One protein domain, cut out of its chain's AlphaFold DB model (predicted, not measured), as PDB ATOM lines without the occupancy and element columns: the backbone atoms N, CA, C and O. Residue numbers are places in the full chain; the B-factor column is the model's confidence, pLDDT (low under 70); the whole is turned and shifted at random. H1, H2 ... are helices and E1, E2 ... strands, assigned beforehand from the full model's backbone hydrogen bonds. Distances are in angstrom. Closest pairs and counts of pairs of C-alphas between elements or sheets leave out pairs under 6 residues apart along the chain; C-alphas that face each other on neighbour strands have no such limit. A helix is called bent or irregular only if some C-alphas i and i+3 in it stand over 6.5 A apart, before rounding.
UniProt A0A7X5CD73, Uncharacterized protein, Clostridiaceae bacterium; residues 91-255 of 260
ATOM      1  N   ASP A  91     248.811 217.147 292.016       92.62
ATOM      2  CA  ASP A  91     247.954 216.042 291.551       92.62
ATOM      3  C   ASP A  91     247.754 214.932 292.600       92.62
ATOM      4  O   ASP A  91     246.801 214.155 292.511       92.62
ATOM      5  N   MET A  92     248.641 214.834 293.595       93.81
ATOM      6  CA  MET A  92     248.557 213.854 294.680       93.81
ATOM      7  C   MET A  92     247.584 214.282 295.785       93.81
ATOM      8  O   MET A  92     247.215 213.443 296.606       93.81
ATOM      9  N   LYS A  93     247.072 215.527 295.771       95.25
ATOM     10  CA  LYS A  93     246.012 215.983 296.692       95.25
ATOM     11  C   LYS A  93     244.755 215.115 296.621       95.25
ATOM     12  O   LYS A  93     244.048 214.983 297.611       95.25
ATOM     13  N   LYS A  94     244.502 214.453 295.484       95.38
ATOM     14  CA  LYS A  94     243.386 213.502 295.316       95.38
ATOM     15  C   LYS A  94     243.438 212.292 296.260       95.38
ATOM     16  O   LYS A  94     242.426 211.617 296.412       95.38
ATOM     17  N   PHE A  95     244.603 212.003 296.845       97.06
ATOM     18  CA  PHE A  95     244.799 210.925 297.816       97.06
ATOM     19  C   PHE A  95     244.688 211.409 299.270       97.06
ATOM     20  O   PHE A  95     244.809 210.605 300.188       97.06
ATOM     21  N   ILE A  96     244.490 212.707 299.509       97.44
ATOM     22  CA  ILE A  96     244.303 213.253 300.856       97.44
ATOM     23  C   ILE A  96     242.847 213.038 301.281       97.44
ATOM     24  O   ILE A  96     241.914 213.270 300.508       97.44
ATOM     25  N   ILE A  97     242.653 212.586 302.521       96.88
ATOM     26  CA  ILE A  97     241.326 212.520 303.139       96.88
ATOM     27  C   ILE A  97     240.832 213.954 303.315       96.88
ATOM     28  O   ILE A  97     241.503 214.763 303.949       96.88
ATOM     29  N   TYR A  98     239.672 214.272 302.739       95.44
ATOM     30  CA  TYR A  98     239.150 215.639 302.740       95.44
ATOM     31  C   TYR A  98     239.028 216.183 304.183       95.44
ATOM     32  O   TYR A  98     238.312 215.570 304.982       95.44
ATOM     33  N   PRO A  99     239.687 217.311 304.518       96.31
ATOM     34  CA  PRO A  99     239.612 217.934 305.836       96.31
ATOM     35  C   PRO A  99     238.185 218.282 306.236       96.31
ATOM     36  O   PRO A  99     237.410 218.785 305.420       96.31
ATOM     37  N   LYS A 100     237.834 218.042 307.498       94.56
ATOM     38  CA  LYS A 100     236.464 218.269 307.979       94.56
ATOM     39  C   LYS A 100     236.205 219.733 308.331       94.56
ATOM     40  O   LYS A 100     235.068 220.188 308.223       94.56
ATOM     41  N   ASP A 101     237.252 220.461 308.702       95.88
ATOM     42  CA  ASP A 101     237.213 221.857 309.128       95.88
ATOM     43  C   ASP A 101     238.537 222.586 308.808       95.88
ATOM     44  O   ASP A 101     239.453 222.025 308.192       95.88
ATOM     45  N   GLY A 102     238.624 223.869 309.173       96.31
ATOM     46  CA  GLY A 102     239.812 224.684 308.923       96.31
ATOM     47  C   GLY A 102     241.050 224.230 309.709       96.31
ATOM     48  O   GLY A 102     242.177 224.447 309.248       96.31
ATOM     49  N   TYR A 103     240.868 223.550 310.846       96.62
ATOM     50  CA  TYR A 103     241.961 223.004 311.647       96.62
ATOM     51  C   TYR A 103     242.556 221.751 310.997       96.62
ATOM     52  O   TYR A 103     243.771 221.693 310.805       96.62
ATOM     53  N   ASP A 104     241.722 220.812 310.544       96.94
ATOM     54  CA  ASP A 104     242.175 219.668 309.742       96.94
ATOM     55  C   ASP A 104     242.913 220.153 308.478       96.94
ATOM     56  O   ASP A 104     243.972 219.633 308.122       96.94
ATOM     57  N   ALA A 105     242.401 221.201 307.817       97.50
ATOM     58  CA  ALA A 105     243.038 221.765 306.626       97.50
ATOM     59  C   ALA A 105     244.407 222.384 306.952       97.50
ATOM     60  O   ALA A 105     245.358 222.246 306.183       97.50
ATOM     61  N   TYR A 106     244.538 223.038 308.109       97.12
ATOM     62  CA  TYR A 106     245.820 223.528 308.612       97.12
ATOM     63  C   TYR A 106     246.836 222.403 308.835       97.12
ATOM     64  O   TYR A 106     247.988 222.542 308.410       97.12
ATOM     65  N   LEU A 107     246.421 221.291 309.442       98.00
ATOM     66  CA  LEU A 107     247.295 220.137 309.653       98.00
ATOM     67  C   LEU A 107     247.729 219.506 308.323       98.00
ATOM     68  O   LEU A 107     248.915 219.218 308.139       98.00
ATOM     69  N   GLU A 108     246.817 219.377 307.355       97.88
ATOM     70  CA  GLU A 108     247.162 218.865 306.026       97.88
ATOM     71  C   GLU A 108     248.147 219.773 305.284       97.88
ATOM     72  O   GLU A 108     249.072 219.266 304.650       97.88
ATOM     73  N   ARG A 109     248.050 221.106 305.420       97.25
ATOM     74  CA  ARG A 109     249.072 222.019 304.871       97.25
ATOM     75  C   ARG A 109     250.461 221.709 305.431       97.25
ATOM     76  O   ARG A 109     251.429 221.687 304.675       97.25
ATOM     77  N   ILE A 110     250.574 221.423 306.731       97.69
ATOM     78  CA  ILE A 110     251.854 221.037 307.347       97.69
ATOM     79  C   ILE A 110     252.364 219.717 306.758       97.69
ATOM     80  O   ILE A 110     253.525 219.636 306.354       97.69
ATOM     81  N   TYR A 111     251.505 218.699 306.662       98.31
ATOM     82  CA  TYR A 111     251.879 217.405 306.085       98.31
ATOM     83  C   TYR A 111     252.280 217.527 304.608       98.31
ATOM     84  O   TYR A 111     253.244 216.893 304.185       98.31
ATOM     85  N   ILE A 112     251.605 218.369 303.820       97.19
ATOM     86  CA  ILE A 112     251.969 218.661 302.427       97.19
ATOM     87  C   ILE A 112     253.377 219.261 302.339       97.19
ATOM     88  O   ILE A 112     254.166 218.827 301.498       97.19
ATOM     89  N   GLU A 113     253.735 220.206 303.210       96.50
ATOM     90  CA  GLU A 113     255.095 220.757 303.233       96.50
ATOM     91  C   GLU A 113     256.137 219.691 303.615       96.50
ATOM     92  O   GLU A 113     257.175 219.586 302.961       96.50
ATOM     93  N   ILE A 114     255.835 218.815 304.583       96.69
ATOM     94  CA  ILE A 114     256.704 217.676 304.939       96.69
ATOM     95  C   ILE A 114     256.881 216.719 303.748       96.69
ATOM     96  O   ILE A 114     257.996 216.251 303.487       96.69
ATOM     97  N   ARG A 115     255.804 216.449 302.998       95.69
ATOM     98  CA  ARG A 115     255.820 215.616 301.786       95.69
ATOM     99  C   ARG A 115     256.654 216.251 300.673       95.69
ATOM    100  O   ARG A 115     257.418 215.540 300.028       95.69
ATOM    101  N   LYS A 116     256.570 217.569 300.457       92.38
ATOM    102  CA  LYS A 116     257.360 218.291 299.435       92.38
ATOM    103  C   LYS A 116     258.869 218.216 299.675       92.38
ATOM    104  O   LYS A 116     259.621 218.185 298.698       92.38
ATOM    105  N   LEU A 117     259.292 218.156 300.941       88.38
ATOM    106  CA  LEU A 117     260.698 217.996 301.334       88.38
ATOM    107  C   LEU A 117     261.261 216.605 301.013       88.38
ATOM    108  O   LEU A 117     262.474 216.436 300.965       88.38
ATOM    109  N   GLY A 118     260.415 215.592 300.811       89.81
ATOM    110  CA  GLY A 118     260.883 214.231 300.558       89.81
ATOM    111  C   GLY A 118     261.749 213.697 301.682       89.81
ATOM    112  O   GLY A 118     261.240 213.487 302.775       89.81
ATOM    113  N   LEU A 119     263.034 213.471 301.422       89.06
ATOM    114  CA  LEU A 119     263.991 213.002 302.430       89.06
ATOM    115  C   LEU A 119     265.002 214.088 302.844       89.06
ATOM    116  O   LEU A 119     265.919 213.798 303.608       89.06
ATOM    117  N   ASP A 120     264.845 215.327 302.368       87.12
ATOM    118  CA  ASP A 120     265.830 216.405 302.553       87.12
ATOM    119  C   ASP A 120     265.974 216.850 304.026       87.12
ATOM    120  O   ASP A 120     267.007 217.381 304.426       87.12
ATOM    121  N   ASP A 121     264.948 216.629 304.851       90.56
ATOM    122  CA  ASP A 121     264.911 216.951 306.285       90.56
ATOM    123  C   ASP A 121     265.461 215.832 307.190       90.56
ATOM    124  O   ASP A 121     265.709 216.081 308.374       90.56
ATOM    125  N   ILE A 122     265.693 214.624 306.660       93.00
ATOM    126  CA  ILE A 122     266.113 213.453 307.446       93.00
ATOM    127  C   ILE A 122     267.421 213.695 308.215       93.00
ATOM    128  O   ILE A 122     267.414 213.442 309.421       93.00
ATOM    129  N   PRO A 123     268.507 214.243 307.627       87.62
ATOM    130  CA  PRO A 123     269.755 214.445 308.372       87.62
ATOM    131  C   PRO A 123     269.595 215.405 309.563       87.62
ATOM    132  O   PRO A 123     270.195 215.224 310.625       87.62
ATOM    133  N   ILE A 124     268.747 216.430 309.413       91.56
ATOM    134  CA  ILE A 124     268.469 217.410 310.473       91.56
ATOM    135  C   ILE A 124     267.668 216.750 311.600       91.56
ATOM    136  O   ILE A 124     268.006 216.906 312.776       91.56
ATOM    137  N   ILE A 125     266.634 215.985 311.252       95.88
ATOM    138  CA  ILE A 125     265.785 215.296 312.229       95.88
ATOM    139  C   ILE A 125     266.567 214.188 312.939       95.88
ATOM    140  O   ILE A 125     266.444 214.058 314.156       95.88
ATOM    141  N   ALA A 126     267.427 213.445 312.238       92.88
ATOM    142  CA  ALA A 126     268.302 212.428 312.824       92.88
ATOM    143  C   ALA A 126     269.190 213.028 313.914       92.88
ATOM    144  O   ALA A 126     269.186 212.564 315.056       92.88
ATOM    145  N   LYS A 127     269.854 214.148 313.609       93.94
ATOM    146  CA  LYS A 127     270.656 214.892 314.585       93.94
ATOM    147  C   LYS A 127     269.836 215.330 315.805       93.94
ATOM    148  O   LYS A 127     270.299 215.194 316.934       93.94
ATOM    149  N   ASN A 128     268.636 215.863 315.589       96.62
ATOM    150  CA  ASN A 128     267.850 216.489 316.654       96.62
ATOM    151  C   ASN A 128     267.068 215.485 317.517       96.62
ATOM    152  O   ASN A 128     266.806 215.761 318.690       96.62
ATOM    153  N   THR A 129     266.729 214.319 316.968       96.75
ATOM    154  CA  THR A 129     266.024 213.228 317.666       96.75
ATOM    155  C   THR A 129     266.981 212.198 318.269       96.75
ATOM    156  O   THR A 129     266.653 211.572 319.275       96.75
ATOM    157  N   GLY A 130     268.171 212.025 317.685       93.12
ATOM    158  CA  GLY A 130     269.094 210.937 318.009       93.12
ATOM    159  C   GLY A 130     268.696 209.578 317.415       93.12
ATOM    160  O   GLY A 130     269.288 208.568 317.793       93.12
ATOM    161  N   LEU A 131     267.699 209.534 316.525       91.81
ATOM    162  CA  LEU A 131     267.334 208.337 315.762       91.81
ATOM    163  C   LEU A 131     268.248 208.171 314.538       91.81
ATOM    164  O   LEU A 131     268.821 209.140 314.042       91.81
ATOM    165  N   SER A 132     268.370 206.936 314.045       91.50
ATOM    166  CA  SER A 132     269.113 206.661 312.812       91.50
ATOM    167  C   SER A 132     268.375 207.227 311.591       91.50
ATOM    168  O   SER A 132     267.142 207.280 311.570       91.50
ATOM    169  N   GLU A 133     269.117 207.632 310.556       87.50
ATOM    170  CA  GLU A 133     268.507 208.085 309.298       87.50
ATOM    171  C   GLU A 133     267.663 206.977 308.654       87.50
ATOM    172  O   GLU A 133     266.559 207.246 308.194       87.50
ATOM    173  N   ASP A 134     268.120 205.721 308.703       85.88
ATOM    174  CA  ASP A 134     267.386 204.569 308.163       85.88
ATOM    175  C   ASP A 134     266.017 204.376 308.823       85.88
ATOM    176  O   ASP A 134     265.029 204.070 308.148       85.88
ATOM    177  N   ASP A 135     265.937 204.538 310.142       89.75
ATOM    178  CA  ASP A 135     264.678 204.405 310.867       89.75
ATOM    179  C   ASP A 135     263.749 205.589 310.604       89.75
ATOM    180  O   ASP A 135     262.551 205.396 310.392       89.75
ATOM    181  N   LEU A 136     264.299 206.803 310.518       94.12
ATOM    182  CA  LEU A 136     263.533 207.991 310.147       94.12
ATOM    183  C   LEU A 136     263.021 207.934 308.709       94.12
ATOM    184  O   LEU A 136     261.908 208.388 308.457       94.12
ATOM    185  N   ILE A 137     263.774 207.351 307.776       91.31
ATOM    186  CA  ILE A 137     263.309 207.125 306.404       91.31
ATOM    187  C   ILE A 137     262.104 206.184 306.413       91.31
ATOM    188  O   ILE A 137     261.081 206.524 305.826       91.31
ATOM    189  N   LYS A 138     262.173 205.039 307.110       91.50
ATOM    190  CA  LYS A 138     261.035 204.100 307.204       91.50
ATOM    191  C   LYS A 138     259.812 204.765 307.835       91.50
ATOM    192  O   LYS A 138     258.707 204.628 307.318       91.50
ATOM    193  N   LEU A 139     260.024 205.511 308.920       96.81
ATOM    194  CA  LEU A 139     258.969 206.250 309.606       96.81
ATOM    195  C   LEU A 139     258.324 207.284 308.682       96.81
ATOM    196  O   LEU A 139     257.103 207.334 308.549       96.81
ATOM    197  N   LYS A 140     259.149 208.090 308.004       97.12
ATOM    198  CA  LYS A 140     258.676 209.150 307.119       97.12
ATOM    199  C   LYS A 140     257.935 208.581 305.911       97.12
ATOM    200  O   LYS A 140     256.910 209.125 305.501       97.12
ATOM    201  N   GLU A 141     258.434 207.481 305.353       94.50
ATOM    202  CA  GLU A 141     257.762 206.754 304.282       94.50
ATOM    203  C   GLU A 141     256.374 206.274 304.698       94.50
ATOM    204  O   GLU A 141     255.427 206.508 303.951       94.50
ATOM    205  N   HIS A 142     256.258 205.639 305.869       95.69
ATOM    206  CA  HIS A 142     254.986 205.130 306.391       95.69
ATOM    207  C   HIS A 142     253.983 206.256 306.649       95.69
ATOM    208  O   HIS A 142     252.870 206.193 306.136       95.69
ATOM    209  N   ILE A 143     254.383 207.303 307.376       97.50
ATOM    210  CA  ILE A 143     253.460 208.358 307.816       97.50
ATOM    211  C   ILE A 143     253.098 209.326 306.679       97.50
ATOM    212  O   ILE A 143     251.934 209.693 306.513       97.50
ATOM    213  N   PHE A 144     254.091 209.787 305.910       97.38
ATOM    214  CA  PHE A 144     253.913 210.951 305.034       97.38
ATOM    215  C   PHE A 144     253.947 210.614 303.549       97.38
ATOM    216  O   PHE A 144     253.166 211.183 302.786       97.38
ATOM    217  N   LEU A 145     254.900 209.780 303.120       93.81
ATOM    218  CA  LEU A 145     255.283 209.718 301.703       93.81
ATOM    219  C   LEU A 145     254.543 208.634 300.916       93.81
ATOM    220  O   LEU A 145     254.386 208.790 299.703       93.81
ATOM    221  N   LYS A 146     254.083 207.566 301.574       92.62
ATOM    222  CA  LYS A 146     253.309 206.490 300.947       92.62
ATOM    223  C   LYS A 146     251.813 206.674 301.168       92.62
ATOM    224  O   LYS A 146     251.362 207.103 302.226       92.62
ATOM    225  N   THR A 147     251.056 206.316 300.141       94.56
ATOM    226  CA  THR A 147     249.631 206.027 300.249       94.56
ATOM    227  C   THR A 147     249.431 204.601 300.757       94.56
ATOM    228  O   THR A 147     250.280 203.724 300.585       94.56
ATOM    229  N   HIS A 148     248.274 204.368 301.362       93.94
ATOM    230  CA  HIS A 148     247.848 203.097 301.927       93.94
ATOM    231  C   HIS A 148     246.401 202.819 301.529       93.94
ATOM    232  O   HIS A 148     245.641 203.734 301.227       93.94
ATOM    233  N   ASN A 149     245.986 201.555 301.559       94.25
ATOM    234  CA  ASN A 149     244.579 201.201 301.386       94.25
ATOM    235  C   ASN A 149     243.832 201.428 302.707       94.25
ATOM    236  O   ASN A 149     243.909 200.599 303.613       94.25
ATOM    237  N   LEU A 150     243.128 202.556 302.820       96.19
ATOM    238  CA  LEU A 150     242.475 203.011 304.048       96.19
ATOM    239  C   LEU A 150     240.950 202.975 303.940       96.19
ATOM    240  O   LEU A 150     240.377 203.271 302.891       96.19
ATOM    241  N   SER A 151     240.300 202.649 305.058       95.00
ATOM    242  CA  SER A 151     238.861 202.830 305.265       95.00
ATOM    243  C   SER A 151     238.621 204.148 305.993       95.00
ATOM    244  O   SER A 151     239.223 204.398 307.039       95.00
ATOM    245  N   VAL A 152     237.727 204.977 305.459       93.06
ATOM    246  CA  VAL A 152     237.256 206.204 306.115       93.06
ATOM    247  C   VAL A 152     235.778 206.022 306.415       93.06
ATOM    248  O   VAL A 152     234.996 205.753 305.505       93.06
ATOM    249  N   ASP A 153     235.408 206.124 307.690       91.81
ATOM    250  CA  ASP A 153     234.028 205.982 308.172       91.81
ATOM    251  C   ASP A 153     233.320 204.697 307.684       91.81
ATOM    252  O   ASP A 153     232.134 204.698 307.360       91.81
ATOM    253  N   GLY A 154     234.059 203.583 307.614       93.50
ATOM    254  CA  GLY A 154     233.530 202.272 307.216       93.50
ATOM    255  C   GLY A 154     233.362 202.075 305.709       93.50
ATOM    256  O   GLY A 154     232.856 201.040 305.278       93.50
ATOM    257  N   MET A 155     233.789 203.040 304.892       94.25
ATOM    258  CA  MET A 155     233.787 202.906 303.437       94.25
ATOM    259  C   MET A 155     234.774 201.822 302.963       94.25
ATOM    260  O   MET A 155     235.753 201.525 303.651       94.25
ATOM    261  N   PRO A 156     234.573 201.245 301.763       95.81
ATOM    262  CA  PRO A 156     235.554 200.349 301.161       95.81
ATOM    263  C   PRO A 156     236.949 200.975 301.100       95.81
ATOM    264  O   PRO A 156     237.075 202.189 300.915       95.81
ATOM    265  N   LEU A 157     237.976 200.128 301.209       93.56
ATOM    266  CA  LEU A 157     239.370 200.557 301.176       93.56
ATOM    267  C   LEU A 157     239.675 201.349 299.899       93.56
ATOM    268  O   LEU A 157     239.316 200.931 298.795       93.56
ATOM    269  N   LYS A 158     240.362 202.478 300.062       94.81
ATOM    270  CA  LYS A 158     240.850 203.327 298.973       94.81
ATOM    271  C   LYS A 158     242.298 203.703 299.217       94.81
ATOM    272  O   LYS A 158     242.702 203.877 300.361       94.81
ATOM    273  N   GLU A 159     243.045 203.865 298.136       95.56
ATOM    274  CA  GLU A 159     244.402 204.389 298.192       95.56
ATOM    275  C   GLU A 159     244.377 205.851 298.656       95.56
ATOM    276  O   GLU A 159     243.839 206.718 297.967       95.56
ATOM    277  N   LEU A 160     244.916 206.108 299.845       97.12
ATOM    278  CA  LEU A 160     244.868 207.393 300.532       97.12
ATOM    279  C   LEU A 160     246.133 207.602 301.370       97.12
ATOM    280  O   LEU A 160     246.755 206.646 301.825       97.12
ATOM    281  N   TYR A 161     246.494 208.854 301.625       97.75
ATOM    282  CA  TYR A 161     247.416 209.188 302.707       97.75
ATOM    283  C   TYR A 161     246.729 209.054 304.068       97.75
ATOM    284  O   TYR A 161     245.507 209.195 304.170       97.75
ATOM    285  N   PHE A 162     247.514 208.840 305.127       97.50
ATOM    286  CA  PHE A 162     247.005 209.026 306.483       97.50
ATOM    287  C   PHE A 162     246.541 210.470 306.691       97.50
ATOM    288  O   PHE A 162     247.136 211.407 306.151       97.50
ATOM    289  N   GLN A 163     245.477 210.616 307.483       96.25
ATOM    290  CA  GLN A 163     244.996 211.915 307.937       96.25
ATOM    291  C   GLN A 163     246.051 212.550 308.845       96.25
ATOM    292  O   GLN A 163     246.626 211.867 309.693       96.25
ATOM    293  N   ALA A 164     246.297 213.844 308.663       97.69
ATOM    294  CA  ALA A 164     247.269 214.568 309.457       97.69
ATOM    295  C   ALA A 164     246.912 214.557 310.952       97.69
ATOM    296  O   ALA A 164     245.813 214.939 311.354       97.69
ATOM    297  N   ASP A 165     247.877 214.147 311.772       96.69
ATOM    298  CA  ASP A 165     247.801 214.178 313.231       96.69
ATOM    299  C   ASP A 165     248.549 215.397 313.788       96.69
ATOM    300  O   ASP A 165     249.658 215.719 313.340       96.69
ATOM    301  N   SER A 166     247.952 216.076 314.770       97.00
ATOM    302  CA  SER A 166     248.484 217.322 315.326       97.00
ATOM    303  C   SER A 166     249.753 217.145 316.145       97.00
ATOM    304  O   SER A 166     250.648 217.987 316.063       97.00
ATOM    305  N   GLU A 167     249.855 216.061 316.916       97.62
ATOM    306  CA  GLU A 167     251.040 215.781 317.724       97.62
ATOM    307  C   GLU A 167     252.222 215.464 316.810       97.62
ATOM    308  O   GLU A 167     253.302 216.034 316.970       97.62
ATOM    309  N   ILE A 168     252.000 214.635 315.786       98.12
ATOM    310  CA  ILE A 168     253.018 214.302 314.785       98.12
ATOM    311  C   ILE A 168     253.417 215.543 313.970       98.12
ATOM    312  O   ILE A 168     254.612 215.779 313.780       98.12
ATOM    313  N   ALA A 169     252.456 216.365 313.523       97.69
ATOM    314  CA  ALA A 169     252.731 217.604 312.788       97.69
ATOM    315  C   ALA A 169     253.650 218.539 313.591       97.69
ATOM    316  O   ALA A 169     254.683 219.000 313.090       97.69
ATOM    317  N   TYR A 170     253.292 218.785 314.854       97.75
ATOM    318  CA  TYR A 170     254.060 219.640 315.750       97.75
ATOM    319  C   TYR A 170     255.446 219.055 316.045       97.75
ATOM    320  O   TYR A 170     256.454 219.761 315.936       97.75
ATOM    321  N   ALA A 171     255.507 217.763 316.377       98.06
ATOM    322  CA  ALA A 171     256.742 217.055 316.681       98.06
ATOM    323  C   ALA A 171     257.738 217.134 315.517       98.06
ATOM    324  O   ALA A 171     258.902 217.485 315.728       98.06
ATOM    325  N   TRP A 172     257.281 216.881 314.284       98.50
ATOM    326  CA  TRP A 172     258.125 216.921 313.086       98.50
ATOM    327  C   TRP A 172     258.684 218.326 312.839       98.50
ATOM    328  O   TRP A 172     259.895 218.505 312.702       98.50
ATOM    329  N   GLN A 173     257.830 219.357 312.887       97.50
ATOM    330  CA  GLN A 173     258.271 220.748 312.744       97.50
ATOM    331  C   GLN A 173     259.248 221.176 313.841       97.50
ATOM    332  O   GLN A 173     260.154 221.973 313.587       97.50
ATOM    333  N   LYS A 174     259.065 220.690 315.071       97.81
ATOM    334  CA  LYS A 174     259.969 220.986 316.183       97.81
ATOM    335  C   LYS A 174     261.321 220.304 315.994       97.81
ATOM    336  O   LYS A 174     262.345 220.975 316.123       97.81
ATOM    337  N   ALA A 175     261.326 219.036 315.585       98.00
ATOM    338  CA  ALA A 175     262.539 218.282 315.278       98.00
ATOM    339  C   ALA A 175     263.339 218.880 314.111       98.00
ATOM    340  O   ALA A 175     264.557 218.744 314.079       98.00
ATOM    341  N   MET A 176     262.705 219.597 313.179       94.69
ATOM    342  CA  MET A 176     263.416 220.340 312.130       94.69
ATOM    343  C   MET A 176     264.118 221.613 312.636       94.69
ATOM    344  O   MET A 176     265.059 222.084 312.001       94.69
ATOM    345  N   LYS A 177     263.665 222.205 313.750       95.19
ATOM    346  CA  LYS A 177     264.139 223.520 314.229       95.19
ATOM    347  C   LYS A 177     265.335 223.437 315.171       95.19
ATOM    348  O   LYS A 177     266.136 224.368 315.208       95.19
ATOM    349  N   GLY A 178     265.450 222.368 315.951       92.00
ATOM    350  CA  GLY A 178     266.520 222.240 316.932       92.00
ATOM    351  C   GLY A 178     266.474 220.929 317.696       92.00
ATOM    352  O   GLY A 178     265.530 220.153 317.570       92.00
ATOM    353  N   GLU A 179     267.528 220.693 318.475       94.25
ATOM    354  CA  GLU A 179     267.667 219.482 319.273       94.25
ATOM    355  C   GLU A 179     266.522 219.339 320.280       94.25
ATOM    356  O   GLU A 179     266.153 220.292 320.970       94.25
ATOM    357  N   LEU A 180     265.967 218.131 320.348       97.94
ATOM    358  CA  LEU A 180     264.856 217.801 321.227       97.94
ATOM    359  C   LEU A 180     265.324 217.527 322.661       97.94
ATOM    360  O   LEU A 180     266.433 217.041 322.905       97.94
ATOM    361  N   THR A 181     264.446 217.786 323.625       98.19
ATOM    362  CA  THR A 181     264.672 217.400 325.024       98.19
ATOM    363  C   THR A 181     264.626 215.870 325.191       98.19
ATOM    364  O   THR A 181     264.109 215.170 324.316       98.19
ATOM    365  N   PRO A 182     265.136 215.302 326.301       98.00
ATOM    366  CA  PRO A 182     265.100 213.855 326.523       98.00
ATOM    367  C   PRO A 182     263.698 213.230 326.404       98.00
ATOM    368  O   PRO A 182     263.555 212.180 325.778       98.00
ATOM    369  N   ASP A 183     262.666 213.894 326.929       97.69
ATOM    370  CA  ASP A 183     261.284 213.399 326.883       97.69
ATOM    371  C   ASP A 183     260.717 213.417 325.457       97.69
ATOM    372  O   ASP A 183     260.015 212.496 325.039       97.69
ATOM    373  N   GLU A 184     261.069 214.438 324.676       98.31
ATOM    374  CA  GLU A 184     260.682 214.577 323.270       98.31
ATOM    375  C   GLU A 184     261.390 213.542 322.383       98.31
ATOM    376  O   GLU A 184     260.760 212.928 321.523       98.31
ATOM    377  N   LYS A 185     262.681 213.274 322.633       98.12
ATOM    378  CA  LYS A 185     263.416 212.178 321.976       98.12
ATOM    379  C   LYS A 185     262.785 210.823 322.298       98.12
ATOM    380  O   LYS A 185     262.614 209.987 321.412       98.12
ATOM    381  N   GLN A 186     262.388 210.607 323.555       97.44
ATOM    382  CA  GLN A 186     261.697 209.383 323.958       97.44
ATOM    383  C   GLN A 186     260.322 209.252 323.286       97.44
ATOM    384  O   GLN A 186     259.930 208.147 322.911       97.44
ATOM    385  N   TRP A 187     259.606 210.364 323.107       98.06
ATOM    386  CA  TRP A 187     258.349 210.391 322.361       98.06
ATOM    387  C   TRP A 187     258.559 209.969 320.901       98.06
ATOM    388  O   TRP A 187     257.867 209.067 320.438       98.06
ATOM    389  N   PHE A 188     259.578 210.504 320.217       98.00
ATOM    390  CA  PHE A 188     259.927 210.099 318.847       98.00
ATOM    391  C   PHE A 188     260.301 208.621 318.735       98.00
ATOM    392  O   PHE A 188     259.909 207.957 317.780       98.00
ATOM    393  N   LYS A 189     261.028 208.082 319.720       97.25
ATOM    394  CA  LYS A 189     261.342 206.651 319.748       97.25
ATOM    395  C   LYS A 189     260.074 205.797 319.859       97.25
ATOM    396  O   LYS A 189     259.938 204.819 319.138       97.25
ATOM    397  N   ARG A 190     259.130 206.177 320.725       97.62
ATOM    398  CA  ARG A 190     257.846 205.469 320.841       97.62
ATOM    399  C   ARG A 190     256.998 205.597 319.572       97.62
ATOM    400  O   ARG A 190     256.346 204.624 319.212       97.62
ATOM    401  N   LEU A 191     257.033 206.753 318.895       98.06
ATOM    402  CA  LEU A 191     256.386 206.940 317.592       98.06
ATOM    403  C   LEU A 191     256.955 205.943 316.592       98.06
ATOM    404  O   LEU A 191     256.206 205.178 316.003       98.06
ATOM    405  N   LEU A 192     258.280 205.893 316.466       97.19
ATOM    406  CA  LEU A 192     258.957 204.940 315.597       97.19
ATOM    407  C   LEU A 192     258.532 203.492 315.889       97.19
ATOM    408  O   LEU A 192     258.141 202.775 314.973       97.19
ATOM    409  N   ASP A 193     258.580 203.076 317.156       95.81
ATOM    410  CA  ASP A 193     258.239 201.709 317.561       95.81
ATOM    411  C   ASP A 193     256.770 201.360 317.223       95.81
ATOM    412  O   ASP A 193     256.496 200.262 316.726       95.81
ATOM    413  N   HIS A 194     255.828 202.285 317.454       97.81
ATOM    414  CA  HIS A 194     254.404 202.103 317.141       97.81
ATOM    415  C   HIS A 194     254.165 201.997 315.635       97.81
ATOM    416  O   HIS A 194     253.631 200.996 315.150       97.81
ATOM    417  N   GLU A 195     254.626 202.998 314.894       97.44
ATOM    418  CA  GLU A 195     254.363 203.158 313.467       97.44
ATOM    419  C   GLU A 195     255.034 202.060 312.641       97.44
ATOM    420  O   GLU A 195     254.434 201.535 311.708       97.44
ATOM    421  N   LEU A 196     256.247 201.618 313.002       94.62
ATOM    422  CA  LEU A 196     256.889 200.497 312.308       94.62
ATOM    423  C   LEU A 196     256.237 199.146 312.628       94.62
ATOM    424  O   LEU A 196     256.198 198.272 311.758       94.62
ATOM    425  N   THR A 197     255.702 198.967 313.840       95.06
ATOM    426  CA  THR A 197     254.922 197.766 314.181       95.06
ATOM    427  C   THR A 197     253.628 197.722 313.370       95.06
ATOM    428  O   THR A 197     253.288 196.681 312.804       95.06
ATOM    429  N   GLU A 198     252.923 198.849 313.273       96.50
ATOM    430  CA  GLU A 198     251.720 198.990 312.454       96.50
ATOM    431  C   GLU A 198     252.018 198.773 310.966       96.50
ATOM    432  O   GLU A 198     251.353 197.966 310.314       96.50
ATOM    433  N   SER A 199     253.064 199.418 310.448       95.44
ATOM    434  CA  SER A 199     253.505 199.291 309.058       95.44
ATOM    435  C   SER A 199     253.776 197.833 308.686       95.44
ATOM    436  O   SER A 199     253.249 197.335 307.692       95.44
ATOM    437  N   ALA A 200     254.495 197.091 309.537       92.06
ATOM    438  CA  ALA A 200     254.769 195.674 309.309       92.06
ATOM    439  C   ALA A 200     253.490 194.814 309.287       92.06
ATOM    440  O   ALA A 200     253.405 193.839 308.538       92.06
ATOM    441  N   LEU A 201     252.479 195.142 310.094       89.75
ATOM    442  CA  LEU A 201     251.184 194.456 310.055       89.75
ATOM    443  C   LEU A 201     250.428 194.767 308.757       89.75
ATOM    444  O   LEU A 201     249.855 193.853 308.156       89.75
ATOM    445  N   MET A 202     250.478 196.020 308.303       92.62
ATOM    446  CA  MET A 202     249.861 196.458 307.050       92.62
ATOM    447  C   MET A 202     250.511 195.829 305.820       92.62
ATOM    448  O   MET A 202     249.809 195.338 304.936       92.62
ATOM    449  N   GLU A 203     251.841 195.739 305.791       85.44
ATOM    450  CA  GLU A 203     252.590 195.040 304.739       85.44
ATOM    451  C   GLU A 203     252.246 193.541 304.673       85.44
ATOM    452  O   GLU A 203     252.287 192.939 303.600       85.44
ATOM    453  N   ASN A 204     251.827 192.944 305.795       88.06
ATOM    454  CA  ASN A 204     251.339 191.563 305.870       88.06
ATOM    455  C   ASN A 204     249.829 191.419 305.576       88.06
ATOM    456  O   ASN A 204     249.259 190.346 305.780       88.06
ATOM    457  N   GLY A 205     249.179 192.475 305.080       86.94
ATOM    458  CA  GLY A 205     247.805 192.445 304.576       86.94
ATOM    459  C   GLY A 205     246.721 192.805 305.593       86.94
ATOM    460  O   GLY A 205     245.540 192.718 305.259       86.94
ATOM    461  N   MET A 206     247.077 193.213 306.815       92.31
ATOM    462  CA  MET A 206     246.103 193.709 307.790       92.31
ATOM    463  C   MET A 206     245.740 195.172 307.478       92.31
ATOM    464  O   MET A 206     246.638 196.001 307.376       92.31
ATOM    465  N   PRO A 207     244.461 195.550 307.338       94.62
ATOM    466  CA  PRO A 207     244.115 196.955 307.135       94.62
ATOM    467  C   PRO A 207     244.453 197.786 308.382       94.62
ATOM    468  O   PRO A 207     244.401 197.277 309.503       94.62
ATOM    469  N   LEU A 208     244.733 199.087 308.208       96.50
ATOM    470  CA  LEU A 208     244.866 200.022 309.338       96.50
ATOM    471  C   LEU A 208     243.642 199.914 310.259       96.50
ATOM    472  O   LEU A 208     243.760 199.715 311.468       96.50
ATOM    473  N   ARG A 209     242.464 200.027 309.634       96.25
ATOM    474  CA  ARG A 209     241.135 199.858 310.217       96.25
ATOM    475  C   ARG A 209     240.262 199.118 309.211       96.25
ATOM    476  O   ARG A 209     240.056 199.603 308.097       96.25
ATOM    477  N   ASP A 210     239.773 197.947 309.586       97.12
ATOM    478  CA  ASP A 210     238.892 197.140 308.751       97.12
ATOM    479  C   ASP A 210     237.508 197.813 308.639       97.12
ATOM    480  O   ASP A 210     236.944 198.244 309.647       97.12
ATOM    481  N   PRO A 211     236.902 197.916 307.441       96.19
ATOM    482  CA  PRO A 211     235.571 198.506 307.291       96.19
ATOM    483  C   PRO A 211     234.504 197.890 308.213       96.19
ATOM    484  O   PRO A 211     233.626 198.602 308.693       96.19
ATOM    485  N   SER A 212     234.600 196.591 308.527       96.50
ATOM    486  CA  SER A 212     233.654 195.887 309.404       96.50
ATOM    487  C   SER A 212     233.754 196.269 310.882       96.50
ATOM    488  O   SER A 212     232.895 195.861 311.664       96.50
ATOM    489  N   THR A 213     234.775 197.029 311.291       96.81
ATOM    490  CA  THR A 213     234.898 197.516 312.674       96.81
ATOM    491  C   THR A 213     234.213 198.867 312.881       96.81
ATOM    492  O   THR A 213     234.125 199.343 314.013       96.81
ATOM    493  N   TYR A 214     233.674 199.482 311.826       95.25
ATOM    494  CA  TYR A 214     232.830 200.668 311.932       95.25
ATOM    495  C   TYR A 214     231.378 200.259 312.203       95.25
ATOM    496  O   TYR A 214     230.762 199.528 311.432       95.25
ATOM    497  N   GLY A 215     230.835 200.723 313.328       90.50
ATOM    498  CA  GLY A 215     229.440 200.532 313.713       90.50
ATOM    499  C   GLY A 215     228.630 201.827 313.635       90.50
ATOM    500  O   GLY A 215     229.135 202.885 313.266       90.50
ATOM    501  N   ALA A 216     227.365 201.759 314.059       86.56
ATOM    502  CA  ALA A 216     226.449 202.907 314.055       86.56
ATOM    503  C   ALA A 216     226.932 204.095 314.912       86.56
ATOM    504  O   ALA A 216     226.543 205.231 314.665       86.56
ATOM    505  N   THR A 217     227.770 203.833 315.917       87.56
ATOM    506  CA  THR A 217     228.324 204.833 316.842       87.56
ATOM    507  C   THR A 217     229.773 205.210 316.523       87.56
ATOM    508  O   THR A 217     230.406 205.895 317.322       87.56
ATOM    509  N   GLY A 218     230.311 204.757 315.386       89.75
ATOM    510  CA  GLY A 218     231.685 205.024 314.961       89.75
ATOM    511  C   GLY A 218     232.599 203.799 315.012       89.75
ATOM    512  O   GLY A 218     232.155 202.653 314.926       89.75
ATOM    513  N   PHE A 219     233.902 204.056 315.094       92.88
ATOM    514  CA  PHE A 219     234.948 203.036 315.040       92.88
ATOM    515  C   PHE A 219     235.046 202.230 316.345       92.88
ATOM    516  O   PHE A 219     235.167 202.805 317.426       92.88
ATOM    517  N   ASN A 220     235.053 200.900 316.237       94.69
ATOM    518  CA  ASN A 220     235.304 199.984 317.346       94.69
ATOM    519  C   ASN A 220     236.718 199.412 317.240       94.69
ATOM    520  O   ASN A 220     237.097 198.890 316.192       94.69
ATOM    521  N   LYS A 221     237.480 199.470 318.335       95.06
ATOM    522  CA  LYS A 221     238.822 198.883 318.377       95.06
ATOM    523  C   LYS A 221     238.746 197.358 318.291       95.06
ATOM    524  O   LYS A 221     237.985 196.741 319.036       95.06
ATOM    525  N   ASP A 222     239.558 196.764 317.428       96.75
ATOM    526  CA  ASP A 222     239.641 195.315 317.234       96.75
ATOM    527  C   ASP A 222     241.070 194.911 316.813       96.75
ATOM    528  O   ASP A 222     241.405 194.959 315.626       96.75
ATOM    529  N   PRO A 223     241.931 194.472 317.753       96.81
ATOM    530  CA  PRO A 223     243.311 194.082 317.452       96.81
ATOM    531  C   PRO A 223     243.428 192.785 316.632       96.81
ATOM    532  O   PRO A 223     244.537 192.375 316.288       96.81
ATOM    533  N   ILE A 224     242.322 192.097 316.330       97.06
ATOM    534  CA  ILE A 224     242.327 190.951 315.410       97.06
ATOM    535  C   ILE A 224     242.231 191.438 313.960       97.06
ATOM    536  O   ILE A 224     242.793 190.799 313.068       97.06
ATOM    537  N   LYS A 225     241.552 192.565 313.727       95.69
ATOM    538  CA  LYS A 225     241.255 193.090 312.387       95.69
ATOM    539  C   LYS A 225     242.060 194.329 312.003       95.69
ATOM    540  O   LYS A 225     242.300 194.533 310.818       95.69
ATOM    541  N   ASN A 226     242.483 195.128 312.979       97.31
ATOM    542  CA  ASN A 226     243.066 196.446 312.756       97.31
ATOM    543  C   ASN A 226     244.551 196.455 313.117       97.31
ATOM    544  O   ASN A 226     244.920 196.164 314.260       97.31
ATOM    545  N   ALA A 227     245.400 196.849 312.166       97.31
ATOM    546  CA  ALA A 227     246.843 196.945 312.374       97.31
ATOM    547  C   ALA A 227     247.177 197.923 313.505       97.31
ATOM    548  O   ALA A 227     247.988 197.595 314.371       97.31
ATOM    549  N   HIS A 228     246.472 199.054 313.557       95.75
ATOM    550  CA  HIS A 228     246.663 200.078 314.580       95.75
ATOM    551  C   HIS A 228     246.382 199.552 315.999       95.75
ATOM    552  O   HIS A 228     247.185 199.694 316.924       95.75
ATOM    553  N   ASP A 229     245.250 198.863 316.185       97.38
ATOM    554  CA  ASP A 229     244.860 198.313 317.491       97.38
ATOM    555  C   ASP A 229     245.754 197.145 317.911       97.38
ATOM    556  O   ASP A 229     246.005 196.945 319.099       97.38
ATOM    557  N   LYS A 230     246.253 196.370 316.945       97.12
ATOM    558  CA  LYS A 230     247.180 195.274 317.213       97.12
ATOM    559  C   LYS A 230     248.575 195.779 317.574       97.12
ATOM    560  O   LYS A 230     249.163 195.252 318.516       97.12
ATOM    561  N   ALA A 231     249.078 196.805 316.885       96.56
ATOM    562  CA  ALA A 231     250.347 197.451 317.213       96.56
ATOM    563  C   ALA A 231     250.339 197.987 318.652       96.56
ATOM    564  O   ALA A 231     251.291 197.763 319.397       96.56
ATOM    565  N   ASN A 232     249.208 198.555 319.088       96.00
ATOM    566  CA  ASN A 232     248.998 199.045 320.453       96.00
ATOM    567  C   ASN A 232     249.249 198.017 321.570       96.00
ATOM    568  O   ASN A 232     249.511 198.413 322.706       96.00
ATOM    569  N   LEU A 233     249.184 196.713 321.283       94.50
ATOM    570  CA  LEU A 233     249.437 195.667 322.279       94.50
ATOM    571  C   LEU A 233     250.920 195.538 322.654       94.50
ATOM    572  O   LEU A 233     251.230 195.114 323.764       94.50
ATOM    573  N   THR A 234     251.830 195.875 321.736       93.06
ATOM    574  CA  THR A 234     253.285 195.714 321.919       93.06
ATOM    575  C   THR A 234     254.051 197.028 321.832       93.06
ATOM    576  O   THR A 234     255.112 197.155 322.439       93.06
ATOM    577  N   ALA A 235     253.504 198.008 321.120       93.06
ATOM    578  CA  ALA A 235     254.007 199.364 321.004       93.06
ATOM    579  C   ALA A 235     252.816 200.322 321.184       93.06
ATOM    580  O   ALA A 235     252.119 200.613 320.217       93.06
ATOM    581  N   PRO A 236     252.502 200.747 322.418       91.25
ATOM    582  CA  PRO A 236     251.331 201.576 322.685       91.25
ATOM    583  C   PRO A 236     251.383 202.929 321.972       91.25
ATOM    584  O   PRO A 236     252.439 203.560 321.904       91.25
ATOM    585  N   GLN A 237     250.221 203.380 321.504       84.44
ATOM    586  CA  GLN A 237     250.019 204.696 320.917       84.44
ATOM    587  C   GLN A 237     250.447 205.776 321.904       84.44
ATOM    588  O   GLN A 237     250.330 205.656 323.129       84.44
ATOM    589  N   LEU A 238     250.966 206.846 321.328       87.88
ATOM    590  CA  LEU A 238     251.480 207.989 322.050       87.88
ATOM    591  C   LEU A 238     250.346 208.769 322.714       87.88
ATOM    592  O   LEU A 238     249.240 208.861 322.185       87.88
ATOM    593  N   GLY A 239     250.658 209.370 323.858       89.69
ATOM    594  CA  GLY A 239     249.923 210.539 324.328       89.69
ATOM    595  C   GLY A 239     250.504 211.820 323.731       89.69
ATOM    596  O   GLY A 239     251.340 211.781 322.824       89.69
ATOM    597  N   ASP A 240     250.110 212.947 324.311       95.25
ATOM    598  CA  ASP A 240     250.510 214.282 323.871       95.25
ATOM    599  C   ASP A 240     252.036 214.446 323.772       95.25
ATOM    600  O   ASP A 240     252.810 213.963 324.612       95.25
ATOM    601  N   PHE A 241     252.482 215.159 322.741       96.69
ATOM    602  CA  PHE A 241     253.871 215.554 322.596       96.69
ATOM    603  C   PHE A 241     254.245 216.557 323.705       96.69
ATOM    604  O   PHE A 241     253.503 217.516 323.950       96.69
ATOM    605  N   PRO A 242     255.407 216.413 324.376       96.50
ATOM    606  CA  PRO A 242     255.786 217.296 325.477       96.50
ATOM    607  C   PRO A 242     255.736 218.792 325.117       96.50
ATOM    608  O   PRO A 242     256.438 219.285 324.229       96.50
ATOM    609  N   GLY A 243     254.894 219.532 325.844       92.19
ATOM    610  CA  GLY A 243     254.725 220.979 325.683       92.19
ATOM    611  C   GLY A 243     253.872 221.411 324.485       92.19
ATOM    612  O   GLY A 243     253.724 222.617 324.270       92.19
ATOM    613  N   HIS A 244     253.300 220.475 323.725       95.69
ATOM    614  CA  HIS A 244     252.308 220.792 322.707       95.69
ATOM    615  C   HIS A 244     250.940 221.064 323.356       95.69
ATOM    616  O   HIS A 244     250.585 220.485 324.379       95.69
ATOM    617  N   ASN A 245     250.188 222.014 322.799       93.44
ATOM    618  CA  ASN A 245     248.825 222.315 323.232       93.44
ATOM    619  C   ASN A 245     247.950 222.493 321.984       93.44
ATOM    620  O   ASN A 245     247.829 223.626 321.500       93.44
ATOM    621  N   PRO A 246     247.338 221.408 321.481       90.38
ATOM    622  CA  PRO A 246     246.579 221.438 320.233       90.38
ATOM    623  C   PRO A 246     245.369 222.377 320.303       90.38
ATOM    624  O   PRO A 246     244.998 222.972 319.295       90.38
ATOM    625  N   ASN A 247     244.804 222.630 321.493       91.69
ATOM    626  CA  ASN A 247     243.652 223.529 321.638       91.69
ATOM    627  C   ASN A 247     243.951 224.962 321.175       91.69
ATOM    628  O   ASN A 247     243.042 225.672 320.750       91.69
ATOM    629  N   LYS A 248     245.213 225.407 321.255       91.62
ATOM    630  CA  LYS A 248     245.601 226.726 320.738       91.62
ATOM    631  C   LYS A 248     245.470 226.803 319.223       91.62
ATOM    632  O   LYS A 248     245.004 227.822 318.721       91.62
ATOM    633  N   ASP A 249     245.866 225.746 318.525       91.06
ATOM    634  CA  ASP A 249     245.788 225.692 317.070       91.06
ATOM    635  C   ASP A 249     244.341 225.456 316.620       91.06
ATOM    636  O   ASP A 249     243.879 226.136 315.706       91.06
ATOM    637  N   VAL A 250     243.576 224.624 317.334       92.44
ATOM    638  CA  VAL A 250     242.128 224.465 317.110       92.44
ATOM    639  C   VAL A 250     241.412 225.815 317.180       92.44
ATOM    640  O   VAL A 250     240.767 226.218 316.218       92.44
ATOM    641  N   LEU A 251     241.571 226.566 318.276       92.62
ATOM    642  CA  LEU A 251     240.924 227.877 318.440       92.62
ATOM    643  C   LEU A 251     241.336 228.894 317.373       92.62
ATOM    644  O   LEU A 251     240.602 229.843 317.112       92.62
ATOM    645  N   LYS A 252     242.528 228.731 316.800       93.94
ATOM    646  CA  LYS A 252     243.069 229.649 315.808       93.94
ATOM    647  C   LYS A 252     242.574 229.346 314.396       93.94
ATOM    648  O   LYS A 252     242.381 230.293 313.643       93.94
ATOM    649  N   TYR A 253     242.415 228.070 314.046       93.81
ATOM    650  CA  TYR A 253     242.201 227.641 312.660       93.81
ATOM    651  C   TYR A 253     240.849 226.961 312.407       93.81
ATOM    652  O   TYR A 253     240.509 226.760 311.250       93.81
ATOM    653  N   MET A 254     240.059 226.612 313.429       92.56
ATOM    654  CA  MET A 254     238.785 225.887 313.256       92.56
ATOM    655  C   MET A 254     237.824 226.577 312.269       92.56
ATOM    656  O   MET A 254     237.237 225.912 311.417       92.56
ATOM    657  N   ASP A 255     237.712 227.907 312.351       89.31
ATOM    658  CA  ASP A 255     236.818 228.713 311.505       89.31
ATOM    659  C   ASP A 255     237.455 229.142 310.167       89.31
ATOM    660  O   ASP A 255     236.829 229.855 309.373       89.31
TER     661      ASP A 255
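Overview. This is residues 91 to 255 of the 260 residues of an uncharacterized protein of Clostridiaceae bacterium (UniProt A0A7X5CD73). This is a rounded cluster of crossed helices: H2 and H5 make one pair, H4 and H6 the other, and H3 lies across one end, where it meets H4, H5 and H6. The far end holds the small hairpin E1 and E2 and the long loop of residues 204 to 226, while the short helices H7 and H8 pack on H6 and H2. The printed part has 165 residues, with eight named helices and two named strands in the order H1 H2 H3 H4 E1 E2 H5 H6 H7 H8; the sheet, of order E1 - E2, is antiparallel. The class is mostly helix, and the whole is compact, with a radius of gyration of the C-alphas of 15.8 A and spans of 44 by 38 by 31 A.

Along the chain. Begin with the sheet: find C-alpha 148 at (247.848, 203.097, 301.927), where E1, residues 148 to 150, starts, and then E2, residues 158 to 160. Before E1 look for H4, residues 133 to 145, 15.3 A long; it is irregular, but only just, with C-alphas 142 and 145 6.6 A apart. After E2 comes H5, residues 166 to 177, 16.9 A long. Then find C-alpha 182 at (265.100, 213.855, 326.523); from there the longest helix, H6, residues 182 to 203, runs 31.4 A. Go back to C-alpha 91 at (247.954, 216.042, 291.551) for H1, residues 91 to 95, followed by H2, residues 102 to 116, 20.9 A long, and H3, residues 122 to 129. Last come H7, residues 227 to 231, and H8, residues 246 to 253, which ends at C-alpha 253 at (242.201, 227.641, 312.660).

Arrangement. In the hairpin E1 and E2, look at N 150 and O 158, 2.8 A apart, and N 158 and O 150, 2.9 A apart, both within hydrogen-bond range; the strands' directions stand at 123 degrees. The closest C-alphas of H1 and E2 are those of Phe 95 and Leu 160, 4.5 A apart, while H1 and E1 are apart. H4 touches H6 at a steep tilt of 64 degrees, the same way, with C-alphas Leu 139 and Leu 192 closest at 6.1 A; of H6, residues 192 to 199 alone take part. H2 touches H5 at a steep tilt of 43 degrees, the same way, through residues 107 to 111 and 166 to 169 alone; the closest C-alphas are those of Leu 107 and Ser 166, 6.4 A. H2 also touches H4, through residues 111 to 115 and 144 to 145 alone, with C-alphas Arg 115 and Leu 145 closest at 5.9 A. H3 touches H5 about perpendicular, at 81 degrees, where C-alphas Ile 125 and Ala 175 are closest at 5.4 A, and of H5 residues 172 to 176 alone take part. H3 and H6 only just touch, with 3 pairs of C-alphas within 8 A, closest at Thr 129 and Lys 185, 5.1 A. H7 touches H6, closest at the C-alphas of Glu 198 and Ala 231, 5.2 A, and H8 touches H2, closest at those of Tyr 103 and Tyr 253, 4.8 A. H4 and H5 are apart. Every O i to N i+4 pair is within hydrogen-bond range in H2, H3, H4, H6, H7 and H8; H5 has 7 of 8, and H1 has 0 of 1, with 1 of 2 O i to N i+3 pairs.

Size, cuts and confidence. The C-alphas farthest apart are those of Lys 127 and Ala 216, 45.8 A. The printed part has no cut. The links H6 to H7, of 23 residues, and H7 to H8, of 14, are long. The mean pLDDT of the printed part is 94.6, and no printed residue is under 70.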